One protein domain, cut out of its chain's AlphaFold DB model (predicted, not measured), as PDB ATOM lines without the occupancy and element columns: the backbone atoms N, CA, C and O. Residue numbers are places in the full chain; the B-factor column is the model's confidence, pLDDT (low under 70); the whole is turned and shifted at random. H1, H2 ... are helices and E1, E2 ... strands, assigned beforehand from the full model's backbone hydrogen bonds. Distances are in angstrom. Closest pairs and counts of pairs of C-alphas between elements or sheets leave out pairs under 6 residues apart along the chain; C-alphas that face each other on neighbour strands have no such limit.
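AT A GLANCE: This is residues 81 to 215 of the 215 residues of the protein "PG_binding_1 domain-containing protein" of Parabacteroides sp (UniProt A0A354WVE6). A strongly twisted sheet of five strands walls one end of an elongated body, and H2 packs along one face of it, in the middle of the domain. Beyond H2, away from the sheet, the helical hairpin of H3 and H4 makes the other end, while H1 and H5 meet along one side. The printed part has 135 residues, five named helices followed by five strands, H1 to H5 and then E1 to E5; the sheet, in the order E1 E2 E3 E4 E5, is an antiparallel meander, each strand the neighbour of the one before. The class is mixed, with two layers: H1 and H2 on one face of the sheet. The whole is compact, with a radius of gyration of the C-alphas of 13.8 A and spans of 42 by 27 by 27 A.

HOW THE PARTS SIT: Begin at H1, residues 81 to 87, which touches H5, residues 158 to 167, at a steep tilt of 49 degrees, opposite ways; the closest C-alphas are those of Ser 87 and Thr 162, 4.5 A apart. Next look at H2, residues 99 to 111: its residues 106 to 110 touch H3, residues 116 to 121, with the C-alphas of Tyr 110 and Gln 116 closest at 4.3 A. H3 and H4, residues 131 to 144, form a helical hairpin at a shallow tilt of 14 degrees, closest at C-alphas 118 and 132, 5.9 A. H2 also touches H4, closest at C-alphas 109 and 136, 6.8 A. In the sheet, E1, residues 169 to 173, pairs with E2, residues 177 to 182, through N 171 and O 179 at 2.9 A. E2 pairs with E3, residues 185 to 191, through N 180 and O 188 at 2.9 A. E3 pairs with E4, residues 198 to 202, through N 200 and O 189 at 2.8 A, and E4 with E5, residues 208 to 214, through N 201 and O 210 at 2.8 A. H2 runs along the strands over E3 and E4, at a height over the sheet of 7.7 A. H5 only grazes the sheet with residues 164 to 167. In the five helices every O i to N i+4 pair is within hydrogen-bond range.

IN THESE COORDINATES: Find C-alpha 81 at (-34.374, -0.937, 43.268), where H1 begins. H2 spans 18.4 A, H4 19.8 A and H5 14.2 A; H3 is shorter. E2 spans 16.8 A and E3 17.3 A, between E1 and E4. E5 ends at C-alpha 214, (-38.270, 6.573, 33.576).

THE WHOLE: The C-alphas of Tyr 147 and Arg 193 are the two farthest apart, 43.2 A. The printed part has no cut; its long links are H1 to H2 and H4 to H5. No printed residue is under 70 in pLDDT.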
ATOM      1  N   THR A  81     -34.019  -2.042  44.165       95.56
ATOM      2  CA  THR A  81     -34.374  -0.937  43.268       95.56
ATOM      3  C   THR A  81     -35.435  -1.361  42.257       95.56
ATOM      4  O   THR A  81     -36.530  -0.805  42.253       95.56
ATOM      5  N   TYR A  82     -35.161  -2.387  41.444       96.94
ATOM      6  CA  TYR A  82     -36.112  -2.843  40.426       96.94
ATOM      7  C   TYR A  82     -37.382  -3.427  41.055       96.94
ATOM      8  O   TYR A  82     -38.482  -3.245  40.538       96.94
ATOM      9  N   PHE A  83     -37.249  -4.079  42.212       97.62
ATOM     10  CA  PHE A  83     -38.385  -4.559  42.986       97.62
ATOM     11  C   PHE A  83     -39.324  -3.419  43.390       97.62
ATOM     12  O   PHE A  83     -40.537  -3.532  43.206       97.62
ATOM     13  N   SER A  84     -38.771  -2.328  43.929       97.75
ATOM     14  CA  SER A  84     -39.541  -1.150  44.332       97.75
ATOM     15  C   SER A  84     -40.205  -0.484  43.128       97.75
ATOM     16  O   SER A  84     -41.401  -0.199  43.169       97.75
ATOM     17  N   ASP A  85     -39.451  -0.296  42.043       97.62
ATOM     18  CA  ASP A  85     -39.937   0.342  40.820       97.62
ATOM     19  C   ASP A  85     -41.123  -0.438  40.218       97.62
ATOM     20  O   ASP A  85     -42.157   0.164  39.922       97.62
ATOM     21  N   VAL A  86     -41.010  -1.769  40.083       98.19
ATOM     22  CA  VAL A  86     -42.071  -2.636  39.526       98.19
ATOM     23  C   VAL A  86     -43.273  -2.727  40.466       98.19
ATOM     24  O   VAL A  86     -44.412  -2.636  40.014       98.19
ATOM     25  N   SER A  87     -43.053  -2.857  41.779       98.06
ATOM     26  CA  SER A  87     -44.141  -2.927  42.774       98.06
ATOM     27  C   SER A  87     -44.992  -1.649  42.828       98.06
ATOM     28  O   SER A  87     -46.147  -1.691  43.269       98.06
ATOM     29  N   GLY A  88     -44.421  -0.524  42.382       97.12
ATOM     30  CA  GLY A  88     -45.054   0.792  42.285       97.12
ATOM     31  C   GLY A  88     -45.656   1.127  40.916       97.12
ATOM     32  O   GLY A  88     -46.036   2.279  40.687       97.12
ATOM     33  N   PHE A  89     -45.737   0.171  39.986       98.19
ATOM     34  CA  PHE A  89     -46.382   0.393  38.692       98.19
ATOM     35  C   PHE A  89     -47.873   0.727  38.826       98.19
ATOM     36  O   PHE A  89     -48.541   0.374  39.801       98.19
ATOM     37  N   VAL A  90     -48.387   1.443  37.820       98.00
ATOM     38  CA  VAL A  90     -49.788   1.879  37.766       98.00
ATOM     39  C   VAL A  90     -50.736   0.680  37.808       98.00
ATOM     40  O   VAL A  90     -50.426  -0.390  37.276       98.00
ATOM     41  N   GLU A  91     -51.899   0.859  38.436       98.44
ATOM     42  CA  GLU A  91     -52.939  -0.166  38.431       98.44
ATOM     43  C   GLU A  91     -53.432  -0.422  37.002       98.44
ATOM     44  O   GLU A  91     -53.747   0.517  36.269       98.44
ATOM     45  N   LEU A  92     -53.521  -1.698  36.621       98.75
ATOM     46  CA  LEU A  92     -54.110  -2.118  35.352       98.75
ATOM     47  C   LEU A  92     -55.408  -2.888  35.574       98.75
ATOM     48  O   LEU A  92     -55.540  -3.677  36.507       98.75
ATOM     49  N   TYR A  93     -56.354  -2.687  34.672       98.50
ATOM     50  CA  TYR A  93     -57.651  -3.351  34.647       98.50
ATOM     51  C   TYR A  93     -58.234  -3.302  33.231       98.50
ATOM     52  O   TYR A  93     -57.740  -2.571  32.369       98.50
ATOM     53  N   ASN A  94     -59.302  -4.060  32.988       97.50
ATOM     54  CA  ASN A  94     -59.966  -4.093  31.688       97.50
ATOM     55  C   ASN A  94     -60.438  -2.692  31.255       97.50
ATOM     56  O   ASN A  94     -61.171  -2.026  31.985       97.50
ATOM     57  N   GLY A  95     -59.966  -2.229  30.094       94.44
ATOM     58  CA  GLY A  95     -60.161  -0.856  29.606       94.44
ATOM     59  C   GLY A  95     -59.021   0.125  29.921       94.44
ATOM     60  O   GLY A  95     -59.080   1.280  29.503       94.44
ATOM     61  N   SER A  96     -57.964  -0.308  30.615       97.31
ATOM     62  CA  SER A  96     -56.745   0.496  30.792       97.31
ATOM     63  C   SER A  96     -56.065   0.797  29.453       97.31
ATOM     64  O   SER A  96     -55.985  -0.065  28.581       97.31
ATOM     65  N   LEU A  97     -55.507   2.006  29.320       96.19
ATOM     66  CA  LEU A  97     -54.825   2.478  28.102       96.19
ATOM     67  C   LEU A  97     -53.288   2.493  28.222       96.19
ATOM     68  O   LEU A  97     -52.587   2.931  27.309       96.19
ATOM     69  N   ALA A  98     -52.745   2.029  29.351       97.31
ATOM     70  CA  ALA A  98     -51.317   2.053  29.665       97.31
ATOM     71  C   ALA A  98     -50.536   0.971  28.886       97.31
ATOM     72  O   ALA A  98     -50.088  -0.025  29.451       97.31
ATOM     73  N   ASN A  99     -50.379   1.161  27.573       97.81
ATOM     74  CA  ASN A  99     -49.934   0.129  26.629       97.81
ATOM     75  C   ASN A  99     -48.625  -0.583  27.025       97.81
ATOM     76  O   ASN A  99     -48.587  -1.811  27.032       97.81
ATOM     77  N   GLY A 100     -47.574   0.159  27.395       98.31
ATOM     78  CA  GLY A 100     -46.294  -0.440  27.795       98.31
ATOM     79  C   GLY A 100     -46.402  -1.296  29.060       98.31
ATOM     80  O   GLY A 100     -45.859  -2.396  29.113       98.31
ATOM     81  N   TYR A 101     -47.174  -0.843  30.050       98.75
ATOM     82  CA  TYR A 101     -47.422  -1.608  31.277       98.75
ATOM     83  C   TYR A 101     -48.214  -2.884  30.988       98.75
ATOM     84  O   TYR A 101     -47.892  -3.947  31.515       98.75
ATOM     85  N   ILE A 102     -49.229  -2.793  30.122       98.75
ATOM     86  CA  ILE A 102     -50.039  -3.945  29.712       98.75
ATOM     87  C   ILE A 102     -49.173  -4.965  28.974       98.75
ATOM     88  O   ILE A 102     -49.260  -6.150  29.274       98.75
ATOM     89  N   ARG A 103     -48.288  -4.525  28.074       98.75
ATOM     90  CA  ARG A 103     -47.354  -5.423  27.383       98.75
ATOM     91  C   ARG A 103     -46.384  -6.103  28.341       98.75
ATOM     92  O   ARG A 103     -46.166  -7.300  28.208       98.75
ATOM     93  N   ALA A 104     -45.852  -5.390  29.331       98.75
ATOM     94  CA  ALA A 104     -44.994  -5.995  30.350       98.75
ATOM     95  C   ALA A 104     -45.741  -7.055  31.179       98.75
ATOM     96  O   ALA A 104     -45.224  -8.147  31.412       98.75
ATOM     97  N   LEU A 105     -46.986  -6.766  31.572       98.81
ATOM     98  CA  LEU A 105     -47.855  -7.737  32.235       98.81
ATOM     99  C   LEU A 105     -48.119  -8.957  31.342       98.81
ATOM    100  O   LEU A 105     -48.004 -10.092  31.795       98.81
ATOM    101  N   GLN A 106     -48.479  -8.739  30.077       98.81
ATOM    102  CA  GLN A 106     -48.746  -9.813  29.126       98.81
ATOM    103  C   GLN A 106     -47.497 -10.647  28.851       98.81
ATOM    104  O   GLN A 106     -47.620 -11.863  28.795       98.81
ATOM    105  N   ALA A 107     -46.310 -10.044  28.750       98.75
ATOM    106  CA  ALA A 107     -45.044 -10.762  28.616       98.75
ATOM    107  C   ALA A 107     -44.797 -11.679  29.821       98.75
ATOM    108  O   ALA A 107     -44.513 -12.865  29.661       98.75
ATOM    109  N   PHE A 108     -45.016 -11.175  31.039       98.81
ATOM    110  CA  PHE A 108     -44.942 -11.995  32.246       98.81
ATOM    111  C   PHE A 108     -45.934 -13.169  32.200       98.81
ATOM    112  O   PHE A 108     -45.549 -14.325  32.378       98.81
ATOM    113  N   LEU A 109     -47.210 -12.894  31.913       98.75
ATOM    114  CA  LEU A 109     -48.267 -13.911  31.851       98.75
ATOM    115  C   LEU A 109     -48.087 -14.891  30.680       98.75
ATOM    116  O   LEU A 109     -48.529 -16.036  30.762       98.75
ATOM    117  N   TYR A 110     -47.437 -14.467  29.601       98.44
ATOM    118  CA  TYR A 110     -47.102 -15.305  28.456       98.44
ATOM    119  C   TYR A 110     -46.072 -16.375  28.832       98.44
ATOM    120  O   TYR A 110     -46.171 -17.511  28.374       98.44
ATOM    121  N   HIS A 111     -45.117 -16.043  29.706       97.81
ATOM    122  CA  HIS A 111     -44.122 -16.994  30.207       97.81
ATOM    123  C   HIS A 111     -44.568 -17.741  31.473       97.81
ATOM    124  O   HIS A 111     -43.968 -18.755  31.835       97.81
ATOM    125  N   TYR A 112     -45.632 -17.286  32.138       98.06
ATOM    126  CA  TYR A 112     -46.182 -17.953  33.310       98.06
ATOM    127  C   TYR A 112     -46.959 -19.230  32.911       98.06
ATOM    128  O   TYR A 112     -47.895 -19.176  32.105       98.06
ATOM    129  N   PRO A 113     -46.620 -20.405  33.483       96.25
ATOM    130  CA  PRO A 113     -47.007 -21.711  32.932       96.25
ATOM    131  C   PRO A 113     -48.516 -21.986  32.926       96.25
ATOM    132  O   PRO A 113     -48.983 -22.837  32.176       96.25
ATOM    133  N   TYR A 114     -49.296 -21.282  33.750       97.88
ATOM    134  CA  TYR A 114     -50.745 -21.486  33.847       97.88
ATOM    135  C   TYR A 114     -51.569 -20.510  32.999       97.88
ATOM    136  O   TYR A 114     -52.784 -20.661  32.933       97.88
ATOM    137  N   THR A 115     -50.941 -19.507  32.383       98.50
ATOM    138  CA  THR A 115     -51.644 -18.406  31.700       98.50
ATOM    139  C   THR A 115     -51.259 -18.245  30.237       98.50
ATOM    140  O   THR A 115     -51.986 -17.584  29.501       98.50
ATOM    141  N   GLN A 116     -50.173 -18.885  29.791       97.38
ATOM    142  CA  GLN A 116     -49.666 -18.781  28.422       97.38
ATOM    143  C   GLN A 116     -50.750 -19.012  27.359       97.38
ATOM    144  O   GLN A 116     -50.946 -18.172  26.484       97.38
ATOM    145  N   ALA A 117     -51.493 -20.119  27.453       97.81
ATOM    146  CA  ALA A 117     -52.538 -20.444  26.482       97.81
ATOM    147  C   ALA A 117     -53.650 -19.380  26.438       97.81
ATOM    148  O   ALA A 117     -54.133 -19.049  25.359       97.81
ATOM    149  N   THR A 118     -54.013 -18.812  27.592       98.19
ATOM    150  CA  THR A 118     -55.007 -17.734  27.704       98.19
ATOM    151  C   THR A 118     -54.516 -16.438  27.062       98.19
ATOM    152  O   THR A 118     -55.285 -15.758  26.391       98.19
ATOM    153  N   ILE A 119     -53.236 -16.097  27.237       98.25
ATOM    154  CA  ILE A 119     -52.648 -14.918  26.591       98.25
ATOM    155  C   ILE A 119     -52.586 -15.115  25.074       98.25
ATOM    156  O   ILE A 119     -52.995 -14.228  24.332       98.25
ATOM    157  N   ILE A 120     -52.154 -16.289  24.601       97.88
ATOM    158  CA  ILE A 120     -52.097 -16.606  23.166       97.88
ATOM    159  C   ILE A 120     -53.487 -16.530  22.527       97.88
ATOM    160  O   ILE A 120     -53.642 -15.894  21.486       97.88
ATOM    161  N   SER A 121     -54.513 -17.122  23.149       97.06
ATOM    162  CA  SER A 121     -55.880 -17.075  22.612       97.06
ATOM    163  C   SER A 121     -56.479 -15.666  22.613       97.06
ATOM    164  O   SER A 121     -57.401 -15.396  21.847       97.06
ATOM    165  N   GLY A 122     -55.954 -14.774  23.456       96.06
ATOM    166  CA  GLY A 122     -56.340 -13.370  23.546       96.06
ATOM    167  C   GLY A 122     -55.668 -12.427  22.550       96.06
ATOM    168  O   GLY A 122     -55.998 -11.250  22.576       96.06
ATOM    169  N   GLY A 123     -54.748 -12.909  21.706       96.88
ATOM    170  CA  GLY A 123     -53.974 -12.070  20.777       96.88
ATOM    171  C   GLY A 123     -52.493 -11.915  21.139       96.88
ATOM    172  O   GLY A 123     -51.739 -11.297  20.390       96.88
ATOM    173  N   GLY A 124     -52.040 -12.516  22.243       97.62
ATOM    174  CA  GLY A 124     -50.645 -12.481  22.672       97.62
ATOM    175  C   GLY A 124     -50.276 -11.197  23.419       97.62
ATOM    176  O   GLY A 124     -51.047 -10.679  24.225       97.62
ATOM    177  N   ILE A 125     -49.057 -10.705  23.186       98.25
ATOM    178  CA  ILE A 125     -48.533  -9.467  23.787       98.25
ATOM    179  C   ILE A 125     -48.916  -8.286  22.881       98.25
ATOM    180  O   ILE A 125     -48.116  -7.768  22.096       98.25
ATOM    181  N   ASP A 126     -50.186  -7.895  22.940       97.44
ATOM    182  CA  ASP A 126     -50.799  -6.906  22.045       97.44
ATOM    183  C   ASP A 126     -50.939  -5.503  22.671       97.44
ATOM    184  O   ASP A 126     -51.127  -4.511  21.957       97.44
ATOM    185  N   GLY A 127     -50.758  -5.389  23.991       97.69
ATOM    186  CA  GLY A 127     -50.915  -4.168  24.780       97.69
ATOM    187  C   GLY A 127     -52.360  -3.761  25.062       97.69
ATOM    188  O   GLY A 127     -52.580  -2.635  25.514       97.69
ATOM    189  N   GLY A 128     -53.328  -4.645  24.806       98.00
ATOM    190  CA  GLY A 128     -54.738  -4.489  25.143       98.00
ATOM    191  C   GLY A 128     -55.118  -5.275  26.401       98.00
ATOM    192  O   GLY A 128     -54.998  -6.499  26.473       98.00
ATOM    193  N   TYR A 129     -55.639  -4.588  27.419       98.38
ATOM    194  CA  TYR A 129     -56.165  -5.265  28.605       98.38
ATOM    195  C   TYR A 129     -57.610  -5.715  28.357       98.38
ATOM    196  O   TYR A 129     -58.556  -5.105  28.848       98.38
ATOM    197  N   GLY A 130     -57.778  -6.757  27.543       97.56
ATOM    198  CA  GLY A 130     -59.073  -7.387  27.277       97.56
ATOM    199  C   GLY A 130     -59.438  -8.496  28.268       97.56
ATOM    200  O   GLY A 130     -58.739  -8.756  29.251       97.56
ATOM    201  N   SER A 131     -60.524  -9.209  27.963       97.94
ATOM    202  CA  SER A 131     -61.057 -10.308  28.783       97.94
ATOM    203  C   SER A 131     -60.073 -11.469  28.973       97.94
ATOM    204  O   SER A 131     -60.030 -12.074  30.047       97.94
ATOM    205  N   ALA A 132     -59.264 -11.779  27.958       98.12
ATOM    206  CA  ALA A 132     -58.241 -12.818  28.035       98.12
ATOM    207  C   ALA A 132     -57.124 -12.439  29.021       98.12
ATOM    208  O   ALA A 132     -56.791 -13.228  29.906       98.12
ATOM    209  N   THR A 133     -56.613 -11.207  28.936       98.69
ATOM    210  CA  THR A 133     -55.622 -10.668  29.879       98.69
ATOM    211  C   THR A 133     -56.176 -10.653  31.304       98.69
ATOM    212  O   THR A 133     -55.525 -11.146  32.221       98.69
ATOM    213  N   GLU A 134     -57.412 -10.181  31.494       98.75
ATOM    214  CA  GLU A 134     -58.080 -10.191  32.801       98.75
ATOM    215  C   GLU A 134     -58.213 -11.613  33.371       98.75
ATOM    216  O   GLU A 134     -57.928 -11.853  34.544       98.75
ATOM    217  N   SER A 135     -58.596 -12.580  32.534       98.75
ATOM    218  CA  SER A 135     -58.717 -13.987  32.933       98.75
ATOM    219  C   SER A 135     -57.365 -14.585  33.327       98.75
ATOM    220  O   SER A 135     -57.265 -15.265  34.348       98.75
ATOM    221  N   ALA A 136     -56.310 -14.289  32.564       98.81
ATOM    222  CA  ALA A 136     -54.946 -14.696  32.883       98.81
ATOM    223  C   ALA A 136     -54.472 -14.100  34.221       98.81
ATOM    224  O   ALA A 136     -53.898 -14.812  35.046       98.81
ATOM    225  N   VAL A 137     -54.786 -12.830  34.496       98.88
ATOM    226  CA  VAL A 137     -54.489 -12.203  35.793       98.88
ATOM    227  C   VAL A 137     -55.222 -12.905  36.930       98.88
ATOM    228  O   VAL A 137     -54.590 -13.223  37.935       98.88
ATOM    229  N   LYS A 138     -56.509 -13.236  36.770       98.81
ATOM    230  CA  LYS A 138     -57.261 -13.990  37.790       98.81
ATOM    231  C   LYS A 138     -56.641 -15.359  38.063       98.81
ATOM    232  O   LYS A 138     -56.538 -15.757  39.220       98.81
ATOM    233  N   ILE A 139     -56.181 -16.068  37.029       98.75
ATOM    234  CA  ILE A 139     -55.464 -17.343  37.190       98.75
ATOM    235  C   ILE A 139     -54.160 -17.134  37.969       98.75
ATOM    236  O   ILE A 139     -53.874 -17.884  38.904       98.75
ATOM    237  N   TYR A 140     -53.375 -16.111  37.632       98.81
ATOM    238  CA  TYR A 140     -52.154 -15.788  38.368       98.81
ATOM    239  C   TYR A 140     -52.446 -15.464  39.841       98.81
ATOM    240  O   TYR A 140     -51.834 -16.037  40.745       98.81
ATOM    241  N   GLN A 141     -53.441 -14.615  40.102       98.81
ATOM    242  CA  GLN A 141     -53.881 -14.258  41.450       98.81
ATOM    243  C   GLN A 141     -54.350 -15.484  42.245       98.81
ATOM    244  O   GLN A 141     -53.961 -15.645  43.401       98.81
ATOM    245  N   GLN A 142     -55.090 -16.407  41.624       98.69
ATOM    246  CA  GLN A 142     -55.467 -17.690  42.229       98.69
ATOM    247  C   GLN A 142     -54.255 -18.496  42.689       98.69
ATOM    248  O   GLN A 142     -54.262 -19.065  43.780       98.69
ATOM    249  N   LYS A 143     -53.184 -18.521  41.890       98.44
ATOM    250  CA  LYS A 143     -51.939 -19.204  42.263       98.44
ATOM    251  C   LYS A 143     -51.193 -18.491  43.388       98.44
ATOM    252  O   LYS A 143     -50.543 -19.157  44.190       98.44
ATOM    253  N   LYS A 144     -51.276 -17.162  43.472       98.25
ATOM    254  CA  LYS A 144     -50.592 -16.367  44.508       98.25
ATOM    255  C   LYS A 144     -51.352 -16.250  45.819       98.25
ATOM    256  O   LYS A 144     -50.718 -16.099  46.865       98.25
ATOM    257  N   TRP A 145     -52.671 -16.370  45.772       98.31
ATOM    258  CA  TRP A 145     -53.568 -16.265  46.916       98.31
ATOM    259  C   TRP A 145     -54.615 -17.389  46.909       98.31
ATOM    260  O   TRP A 145     -55.811 -17.106  46.860       98.31
ATOM    261  N   PRO A 146     -54.214 -18.673  47.005       97.69
ATOM    262  CA  PRO A 146     -55.119 -19.819  46.833       97.69
ATOM    263  C   PRO A 146     -56.281 -19.875  47.838       97.69
ATOM    264  O   PRO A 146     -57.306 -20.494  47.562       97.69
ATOM    265  N   TYR A 147     -56.145 -19.203  48.984       97.56
ATOM    266  CA  TYR A 147     -57.149 -19.175  50.053       97.56
ATOM    267  C   TYR A 147     -57.821 -17.808  50.234       97.56
ATOM    268  O   TYR A 147     -58.604 -17.636  51.164       97.56
ATOM    269  N   ASN A 148     -57.532 -16.829  49.372       96.62
ATOM    270  CA  ASN A 148     -58.103 -15.487  49.469       96.62
ATOM    271  C   ASN A 148     -58.708 -15.062  48.126       96.62
ATOM    272  O   ASN A 148     -58.070 -14.392  47.319       96.62
ATOM    273  N   LYS A 149     -59.968 -15.463  47.912       96.19
ATOM    274  CA  LYS A 149     -60.724 -15.201  46.676       96.19
ATOM    275  C   LYS A 149     -60.928 -13.714  46.383       96.19
ATOM    276  O   LYS A 149     -61.133 -13.359  45.228       96.19
ATOM    277  N   ASN A 150     -60.856 -12.857  47.402       96.88
ATOM    278  CA  ASN A 150     -61.014 -11.412  47.238       96.88
ATOM    279  C   ASN A 150     -59.849 -10.789  46.458       96.88
ATOM    280  O   ASN A 150     -59.996  -9.698  45.929       96.88
ATOM    281  N   GLU A 151     -58.708 -11.479  46.372       97.06
ATOM    282  CA  GLU A 151     -57.550 -11.026  45.595       97.06
ATOM    283  C   GLU A 151     -57.627 -11.476  44.125       97.06
ATOM    284  O   GLU A 151     -56.690 -11.229  43.381       97.06
ATOM    285  N   TRP A 152     -58.682 -12.188  43.693       98.06
ATOM    286  CA  TRP A 152     -58.831 -12.729  42.327       98.06
ATOM    287  C   TRP A 152     -59.720 -11.833  41.457       98.06
ATOM    288  O   TRP A 152     -60.605 -12.301  40.734       98.06
ATOM    289  N   ASP A 153     -59.531 -10.527  41.582       98.19
ATOM    290  CA  ASP A 153     -60.367  -9.497  40.971       98.19
ATOM    291  C   ASP A 153     -60.015  -9.206  39.503       98.19
ATOM    292  O   ASP A 153     -60.790  -8.561  38.799       98.19
ATOM    293  N   GLY A 154     -58.889  -9.721  39.004       98.50
ATOM    294  CA  GLY A 154     -58.401  -9.443  37.657       98.50
ATOM    295  C   GLY A 154     -57.805  -8.049  37.496       98.50
ATOM    296  O   GLY A 154     -57.602  -7.630  36.358       98.50
ATOM    297  N   ARG A 155     -57.531  -7.334  38.595       98.69
ATOM    298  CA  ARG A 155     -56.845  -6.039  38.616       98.69
ATOM    299  C   ARG A 155     -55.382  -6.224  39.010       98.69
ATOM    300  O   ARG A 155     -55.030  -6.974  39.920       98.69
ATOM    301  N   VAL A 156     -54.492  -5.498  38.351       98.81
ATOM    302  CA  VAL A 156     -53.058  -5.518  38.651       98.81
ATOM    303  C   VAL A 156     -52.691  -4.252  39.402       98.81
ATOM    304  O   VAL A 156     -52.111  -3.332  38.840       98.81
ATOM    305  N   GLY A 157     -53.086  -4.195  40.673       98.38
ATOM    306  CA  GLY A 157     -52.650  -3.158  41.608       98.38
ATOM    307  C   GLY A 157     -51.312  -3.493  42.271       98.38
ATOM    308  O   GLY A 157     -50.691  -4.519  41.982       98.38
ATOM    309  N   SER A 158     -50.893  -2.661  43.229       98.12
ATOM    310  CA  SER A 158     -49.591  -2.792  43.908       98.12
ATOM    311  C   SER A 158     -49.347  -4.184  44.511       98.12
ATOM    312  O   SER A 158     -48.244  -4.714  44.401       98.12
ATOM    313  N   LYS A 159     -50.371  -4.849  45.068       98.19
ATOM    314  CA  LYS A 159     -50.239  -6.230  45.575       98.19
ATOM    315  C   LYS A 159     -49.866  -7.227  44.475       98.19
ATOM    316  O   LYS A 159     -48.965  -8.043  44.670       98.19
ATOM    317  N   THR A 160     -50.551  -7.169  43.333       98.75
ATOM    318  CA  THR A 160     -50.291  -8.044  42.180       98.75
ATOM    319  C   THR A 160     -48.921  -7.738  41.584       98.75
ATOM    320  O   THR A 160     -48.136  -8.663  41.392       98.75
ATOM    321  N   TRP A 161     -48.576  -6.459  41.409       98.75
ATOM    322  CA  TRP A 161     -47.242  -6.049  40.965       98.75
ATOM    323  C   TRP A 161     -46.131  -6.501  41.912       98.75
ATOM    324  O   TRP A 161     -45.111  -6.999  41.454       98.75
ATOM    325  N   THR A 162     -46.353  -6.437  43.225       98.69
ATOM    326  CA  THR A 162     -45.405  -6.938  44.229       98.69
ATOM    327  C   THR A 162     -45.179  -8.446  44.082       98.69
ATOM    328  O   THR A 162     -44.056  -8.929  44.229       98.69
ATOM    329  N   LYS A 163     -46.223  -9.233  43.786       98.56
ATOM    330  CA  LYS A 163     -46.055 -10.672  43.517       98.56
ATOM    331  C   LYS A 163     -45.291 -10.924  42.223       98.56
ATOM    332  O   LYS A 163     -44.427 -11.796  42.227       98.56
ATOM    333  N   ILE A 164     -45.560 -10.145  41.178       98.69
ATOM    334  CA  ILE A 164     -44.824 -10.223  39.914       98.69
ATOM    335  C   ILE A 164     -43.350  -9.888  40.159       98.69
ATOM    336  O   ILE A 164     -42.491 -10.686  39.816       98.69
ATOM    337  N   ALA A 165     -43.045  -8.788  40.851       98.50
ATOM    338  CA  ALA A 165     -41.681  -8.391  41.196       98.50
ATOM    339  C   ALA A 165     -40.921  -9.471  41.991       98.50
ATOM    340  O   ALA A 165     -39.733  -9.669  41.770       98.50
ATOM    341  N   ASN A 166     -41.603 -10.202  42.882       97.81
ATOM    342  CA  ASN A 166     -41.012 -11.340  43.602       97.81
ATOM    343  C   ASN A 166     -40.720 -12.556  42.709       97.81
ATOM    344  O   ASN A 166     -39.847 -13.355  43.045       97.81
ATOM    345  N   ASP A 167     -41.487 -12.736  41.633       97.69
ATOM    346  CA  ASP A 167     -41.301 -13.825  40.669       97.69
ATOM    347  C   ASP A 167     -40.279 -13.487  39.586       97.69
ATOM    348  O   ASP A 167     -39.813 -14.384  38.881       97.69
ATOM    349  N   LEU A 168     -39.975 -12.201  39.427       97.94
ATOM    350  CA  LEU A 168     -38.979 -11.726  38.490       97.94
ATOM    351  C   LEU A 168     -37.570 -11.884  39.054       97.94
ATOM    352  O   LEU A 168     -37.314 -11.900  40.263       97.94
ATOM    353  N   SER A 169     -36.636 -11.954  38.127       97.31
ATOM    354  CA  SER A 169     -35.214 -12.041  38.383       97.31
ATOM    355  C   SER A 169     -34.449 -11.168  37.401       97.31
ATOM    356  O   SER A 169     -34.976 -10.759  36.367       97.31
ATOM    357  N   GLU A 170     -33.202 -10.865  37.726       95.81
ATOM    358  CA  GLU A 170     -32.304 -10.195  36.793       95.81
ATOM    359  C   GLU A 170     -31.723 -11.231  35.822       95.81
ATOM    360  O   GLU A 170     -31.337 -12.344  36.211       95.81
ATOM    361  N   GLY A 171     -31.751 -10.881  34.537       93.44
ATOM    362  CA  GLY A 171     -31.203 -11.662  33.437       93.44
ATOM    363  C   GLY A 171     -29.864 -11.112  32.963       93.44
ATOM    364  O   GLY A 171     -28.998 -10.768  33.766       93.44
ATOM    365  N   GLU A 172     -29.694 -11.039  31.642       91.75
ATOM    366  CA  GLU A 172     -28.545 -10.375  31.031       91.75
ATOM    367  C   GLU A 172     -28.464  -8.919  31.509       91.75
ATOM    368  O   GLU A 172     -29.436  -8.163  31.416       91.75
ATOM    369  N   ALA A 173     -27.297  -8.551  32.040       92.62
ATOM    370  CA  ALA A 173     -27.006  -7.231  32.568       92.62
ATOM    371  C   ALA A 173     -25.658  -6.739  32.033       92.62
ATOM    372  O   ALA A 173     -24.651  -7.446  32.068       92.62
ATOM    373  N   THR A 174     -25.646  -5.497  31.571       93.25
ATOM    374  CA  THR A 174     -24.465  -4.747  31.142       93.25
ATOM    375  C   THR A 174     -24.458  -3.390  31.842       93.25
ATOM    376  O   THR A 174     -25.380  -3.053  32.584       93.25
ATOM    377  N   MET A 175     -23.442  -2.565  31.586       90.44
ATOM    378  CA  MET A 175     -23.459  -1.172  32.050       90.44
ATOM    379  C   MET A 175     -24.560  -0.333  31.382       90.44
ATOM    380  O   MET A 175     -24.914   0.719  31.900       90.44
ATOM    381  N   GLU A 176     -25.093  -0.778  30.241       94.38
ATOM    382  CA  GLU A 176     -26.073  -0.022  29.459       94.38
ATOM    383  C   GLU A 176     -27.513  -0.460  29.699       94.38
ATOM    384  O   GLU A 176     -28.436   0.319  29.472       94.38
ATOM    385  N   HIS A 177     -27.729  -1.710  30.102       95.94
ATOM    386  CA  HIS A 177     -29.071  -2.242  30.275       95.94
ATOM    387  C   HIS A 177     -29.107  -3.484  31.156       95.94
ATOM    388  O   HIS A 177     -28.101  -4.172  31.324       95.94
ATOM    389  N   VAL A 178     -30.300  -3.813  31.640       96.38
ATOM    390  CA  VAL A 178     -30.606  -5.109  32.250       96.38
ATOM    391  C   VAL A 178     -31.970  -5.611  31.791       96.38
ATOM    392  O   VAL A 178     -32.899  -4.824  31.600       96.38
ATOM    393  N   TYR A 179     -32.106  -6.924  31.633       97.81
ATOM    394  CA  TYR A 179     -33.404  -7.567  31.459       97.81
ATOM    395  C   TYR A 179     -33.979  -8.032  32.794       97.81
ATOM    396  O   TYR A 179     -33.292  -8.665  33.599       97.81
ATOM    397  N   LEU A 180     -35.267  -7.760  33.005       98.06
ATOM    398  CA  LEU A 180     -36.048  -8.401  34.056       98.06
ATOM    399  C   LEU A 180     -36.755  -9.609  33.458       98.06
ATOM    400  O   LEU A 180     -37.465  -9.487  32.454       98.06
ATOM    401  N   CYS A 181     -36.571 -10.765  34.082       97.94
ATOM    402  CA  CYS A 181     -36.918 -12.052  33.507       97.94
ATOM    403  C   CYS A 181     -37.878 -12.848  34.388       97.94
ATOM    404  O   CYS A 181     -37.842 -12.752  35.610       97.94
ATOM    405  N   TYR A 182     -38.683 -13.705  33.762       97.31
ATOM    406  CA  TYR A 182     -39.403 -14.786  34.431       97.31
ATOM    407  C   TYR A 182     -38.928 -16.132  33.879       97.31
ATOM    408  O   TYR A 182     -39.028 -16.390  32.676       97.31
ATOM    409  N   ASN A 183     -38.395 -16.998  34.748       93.44
ATOM    410  CA  ASN A 183     -37.791 -18.282  34.358       93.44
ATOM    411  C   ASN A 183     -36.789 -18.147  33.189       93.44
ATOM    412  O   ASN A 183     -36.789 -18.960  32.268       93.44
ATOM    413  N   GLY A 184     -35.973 -17.087  33.202       93.94
ATOM    414  CA  GLY A 184     -34.980 -16.802  32.158       93.94
ATOM    415  C   GLY A 184     -35.523 -16.148  30.881       93.94
ATOM    416  O   GLY A 184     -34.728 -15.775  30.029       93.94
ATOM    417  N   ASN A 185     -36.839 -15.958  30.746       96.69
ATOM    418  CA  ASN A 185     -37.434 -15.273  29.595       96.69
ATOM    419  C   ASN A 185     -37.593 -13.778  29.870       96.69
ATOM    420  O   ASN A 185     -38.012 -13.405  30.965       96.69
ATOM    421  N   HIS A 186     -37.309 -12.938  28.876       97.62
ATOM    422  CA  HIS A 186     -37.338 -11.485  29.018       97.62
ATOM    423  C   HIS A 186     -38.771 -10.951  29.136       97.62
ATOM    424  O   HIS A 186     -39.616 -11.193  28.278       97.62
ATOM    425  N   VAL A 187     -39.036 -10.189  30.198       98.38
ATOM    426  CA  VAL A 187     -40.337  -9.557  30.472       98.38
ATOM    427  C   VAL A 187     -40.246  -8.042  30.304       98.38
ATOM    428  O   VAL A 187     -41.142  -7.419  29.727       98.38
ATOM    429  N   MET A 188     -39.166  -7.445  30.810       98.56
ATOM    430  CA  MET A 188     -38.894  -6.012  30.691       98.56
ATOM    431  C   MET A 188     -37.427  -5.778  30.349       98.56
ATOM    432  O   MET A 188     -36.552  -6.528  30.777       98.56
ATOM    433  N   PHE A 189     -37.174  -4.689  29.636       98.38
ATOM    434  CA  PHE A 189     -35.849  -4.143  29.383       98.38
ATOM    435  C   PHE A 189     -35.703  -2.841  30.166       98.38
ATOM    436  O   PHE A 189     -36.573  -1.973  30.089       98.38
ATOM    437  N   VAL A 190     -34.603  -2.683  30.889       98.19
ATOM    438  CA  VAL A 190     -34.278  -1.456  31.618       98.19
ATOM    439  C   VAL A 190     -33.059  -0.820  30.965       98.19
ATOM    440  O   VAL A 190     -31.978  -1.397  30.994       98.19
ATOM    441  N   ASP A 191     -33.236   0.357  30.369       97.38
ATOM    442  CA  ASP A 191     -32.152   1.180  29.830       97.38
ATOM    443  C   ASP A 191     -31.489   1.962  30.969       97.38
ATOM    444  O   ASP A 191     -32.174   2.667  31.716       97.38
ATOM    445  N   LEU A 192     -30.170   1.828  31.087       95.69
ATOM    446  CA  LEU A 192     -29.326   2.454  32.108       95.69
ATOM    447  C   LEU A 192     -28.425   3.555  31.521       95.69
ATOM    448  O   LEU A 192     -27.623   4.136  32.246       95.69
ATOM    449  N   ARG A 193     -28.517   3.837  30.212       91.00
ATOM    450  CA  ARG A 193     -27.674   4.847  29.538       91.00
ATOM    451  C   ARG A 193     -28.131   6.280  29.775       91.00
ATOM    452  O   ARG A 193     -27.356   7.210  29.570       91.00
ATOM    453  N   ALA A 194     -29.398   6.465  30.126       80.62
ATOM    454  CA  ALA A 194     -29.930   7.764  30.511       80.62
ATOM    455  C   ALA A 194     -29.503   8.116  31.946       80.62
ATOM    456  O   ALA A 194     -29.051   7.254  32.696       80.62
ATOM    457  N   GLU A 195     -29.686   9.375  32.351       80.25
ATOM    458  CA  GLU A 195     -29.580   9.780  33.757       80.25
ATOM    459  C   GLU A 195     -30.723   9.138  34.564       80.25
ATOM    460  O   GLU A 195     -31.753   9.760  34.804       80.25
ATOM    461  N   GLY A 196     -30.584   7.853  34.903       90.31
ATOM    462  CA  GLY A 196     -31.610   7.077  35.594       90.31
ATOM    463  C   GLY A 196     -31.892   5.724  34.947       90.31
ATOM    464  O   GLY A 196     -31.048   5.135  34.273       90.31
ATOM    465  N   ARG A 197     -33.094   5.199  35.192       95.38
ATOM    466  CA  ARG A 197     -33.537   3.889  34.688       95.38
ATOM    467  C   ARG A 197     -34.802   4.046  33.878       95.38
ATOM    468  O   ARG A 197     -35.819   4.487  34.407       95.38
ATOM    469  N   THR A 198     -34.774   3.633  32.617       97.88
ATOM    470  CA  THR A 198     -35.961   3.673  31.759       97.88
ATOM    471  C   THR A 198     -36.454   2.277  31.429       97.88
ATOM    472  O   THR A 198     -35.754   1.489  30.806       97.88
ATOM    473  N   TYR A 199     -37.688   1.987  31.815       98.31
ATOM    474  CA  TYR A 199     -38.330   0.700  31.620       98.31
ATOM    475  C   TYR A 199     -39.047   0.634  30.278       98.31
ATOM    476  O   TYR A 199     -39.770   1.554  29.883       98.31
ATOM    477  N   TYR A 200     -38.904  -0.513  29.629       98.62
ATOM    478  CA  TYR A 200     -39.606  -0.909  28.423       98.62
ATOM    479  C   TYR A 200     -40.163  -2.326  28.597       98.62
ATOM    480  O   TYR A 200     -39.573  -3.153  29.289       98.62
ATOM    481  N   SER A 201     -41.289  -2.628  27.956       98.44
ATOM    482  CA  SER A 201     -41.793  -3.997  27.846       98.44
ATOM    483  C   SER A 201     -40.957  -4.806  26.860       98.44
ATOM    484  O   SER A 201     -40.320  -4.228  25.976       98.44
ATOM    485  N   CYS A 202     -41.034  -6.132  26.950       98.50
ATOM    486  CA  CYS A 202     -40.532  -7.032  25.914       98.50
ATOM    487  C   CYS A 202     -41.668  -7.597  25.042       98.50
ATOM    488  O   CYS A 202     -42.794  -7.764  25.514       98.50
ATOM    489  N   ASN A 203     -41.377  -7.875  23.768       97.25
ATOM    490  CA  ASN A 203     -42.268  -8.617  22.870       97.25
ATOM    491  C   ASN A 203     -42.139 -10.142  23.092       97.25
ATOM    492  O   ASN A 203     -41.386 -10.600  23.951       97.25
ATOM    493  N   ALA A 204     -42.855 -10.953  22.306       93.31
ATOM    494  CA  ALA A 204     -42.851 -12.416  22.455       93.31
ATOM    495  C   ALA A 204     -41.500 -13.074  22.110       93.31
ATOM    496  O   ALA A 204     -41.264 -14.223  22.482       93.31
ATOM    497  N   GLN A 205     -40.629 -12.356  21.397       95.31
ATOM    498  CA  GLN A 205     -39.265 -12.758  21.059       95.31
ATOM    499  C   GLN A 205     -38.260 -12.359  22.152       95.31
ATOM    500  O   GLN A 205     -37.090 -12.720  22.066       95.31
ATOM    501  N   GLY A 206     -38.705 -11.639  23.188       94.62
ATOM    502  CA  GLY A 206     -37.859 -11.150  24.273       94.62
ATOM    503  C   GLY A 206     -37.106  -9.858  23.946       94.62
ATOM    504  O   GLY A 206     -36.172  -9.496  24.661       94.62
ATOM    505  N   GLU A 207     -37.495  -9.147  22.887       96.94
ATOM    506  CA  GLU A 207     -36.858  -7.900  22.457       96.94
ATOM    507  C   GLU A 207     -37.561  -6.685  23.070       96.94
ATOM    508  O   GLU A 207     -38.771  -6.704  23.304       96.94
ATOM    509  N   LYS A 208     -36.814  -5.598  23.292       97.56
ATOM    510  CA  LYS A 208     -37.352  -4.308  23.750       97.56
ATOM    511  C   LYS A 208     -38.457  -3.794  22.811       97.56
ATOM    512  O   LYS A 208     -38.219  -3.643  21.618       97.56
ATOM    513  N   ASP A 209     -39.617  -3.436  23.362       97.88
ATOM    514  CA  ASP A 209     -40.799  -2.999  22.601       97.88
ATOM    515  C   ASP A 209     -41.293  -1.601  23.021       97.88
ATOM    516  O   ASP A 209     -40.927  -0.598  22.402       97.88
ATOM    517  N   ARG A 210     -42.116  -1.484  24.074       98.00
ATOM    518  CA  ARG A 210     -42.798  -0.222  24.412       98.00
ATOM    519  C   ARG A 210     -42.286   0.409  25.683       98.00
ATOM    520  O   ARG A 210     -42.096  -0.267  26.682       98.00
ATOM    521  N   TYR A 211     -42.144   1.730  25.651       98.06
ATOM    522  CA  TYR A 211     -41.825   2.532  26.826       98.06
ATOM    523  C   TYR A 211     -42.881   2.362  27.929       98.06
ATOM    524  O   TYR A 211     -44.085   2.360  27.658       98.06
ATOM    525  N   ILE A 212     -42.410   2.252  29.170       97.88
ATOM    526  CA  ILE A 212     -43.223   2.148  30.384       97.88
ATOM    527  C   ILE A 212     -43.083   3.434  31.205       97.88
ATOM    528  O   ILE A 212     -44.074   4.136  31.431       97.88
ATOM    529  N   ARG A 213     -41.863   3.732  31.674       96.44
ATOM    530  CA  ARG A 213     -41.548   4.870  32.556       96.44
ATOM    531  C   ARG A 213     -40.039   5.033  32.753       96.44
ATOM    532  O   ARG A 213     -39.322   4.038  32.740       96.44
ATOM    533  N   SER A 214     -39.599   6.256  33.036       94.12
ATOM    534  CA  SER A 214     -38.270   6.573  33.576       94.12
ATOM    535  C   SER A 214     -38.320   6.930  35.069       94.12
ATOM    536  O   SER A 214     -39.308   7.513  35.525       94.12
ATOM    537  N   TYR A 215     -37.258   6.581  35.795       89.44
ATOM    538  CA  TYR A 215     -36.987   6.928  37.195       89.44
ATOM    539  C   TYR A 215     -35.629   7.598  37.339       89.44
ATOM    540  O   TYR A 215     -34.697   7.151  36.629       89.44
TER     541      TYR A 215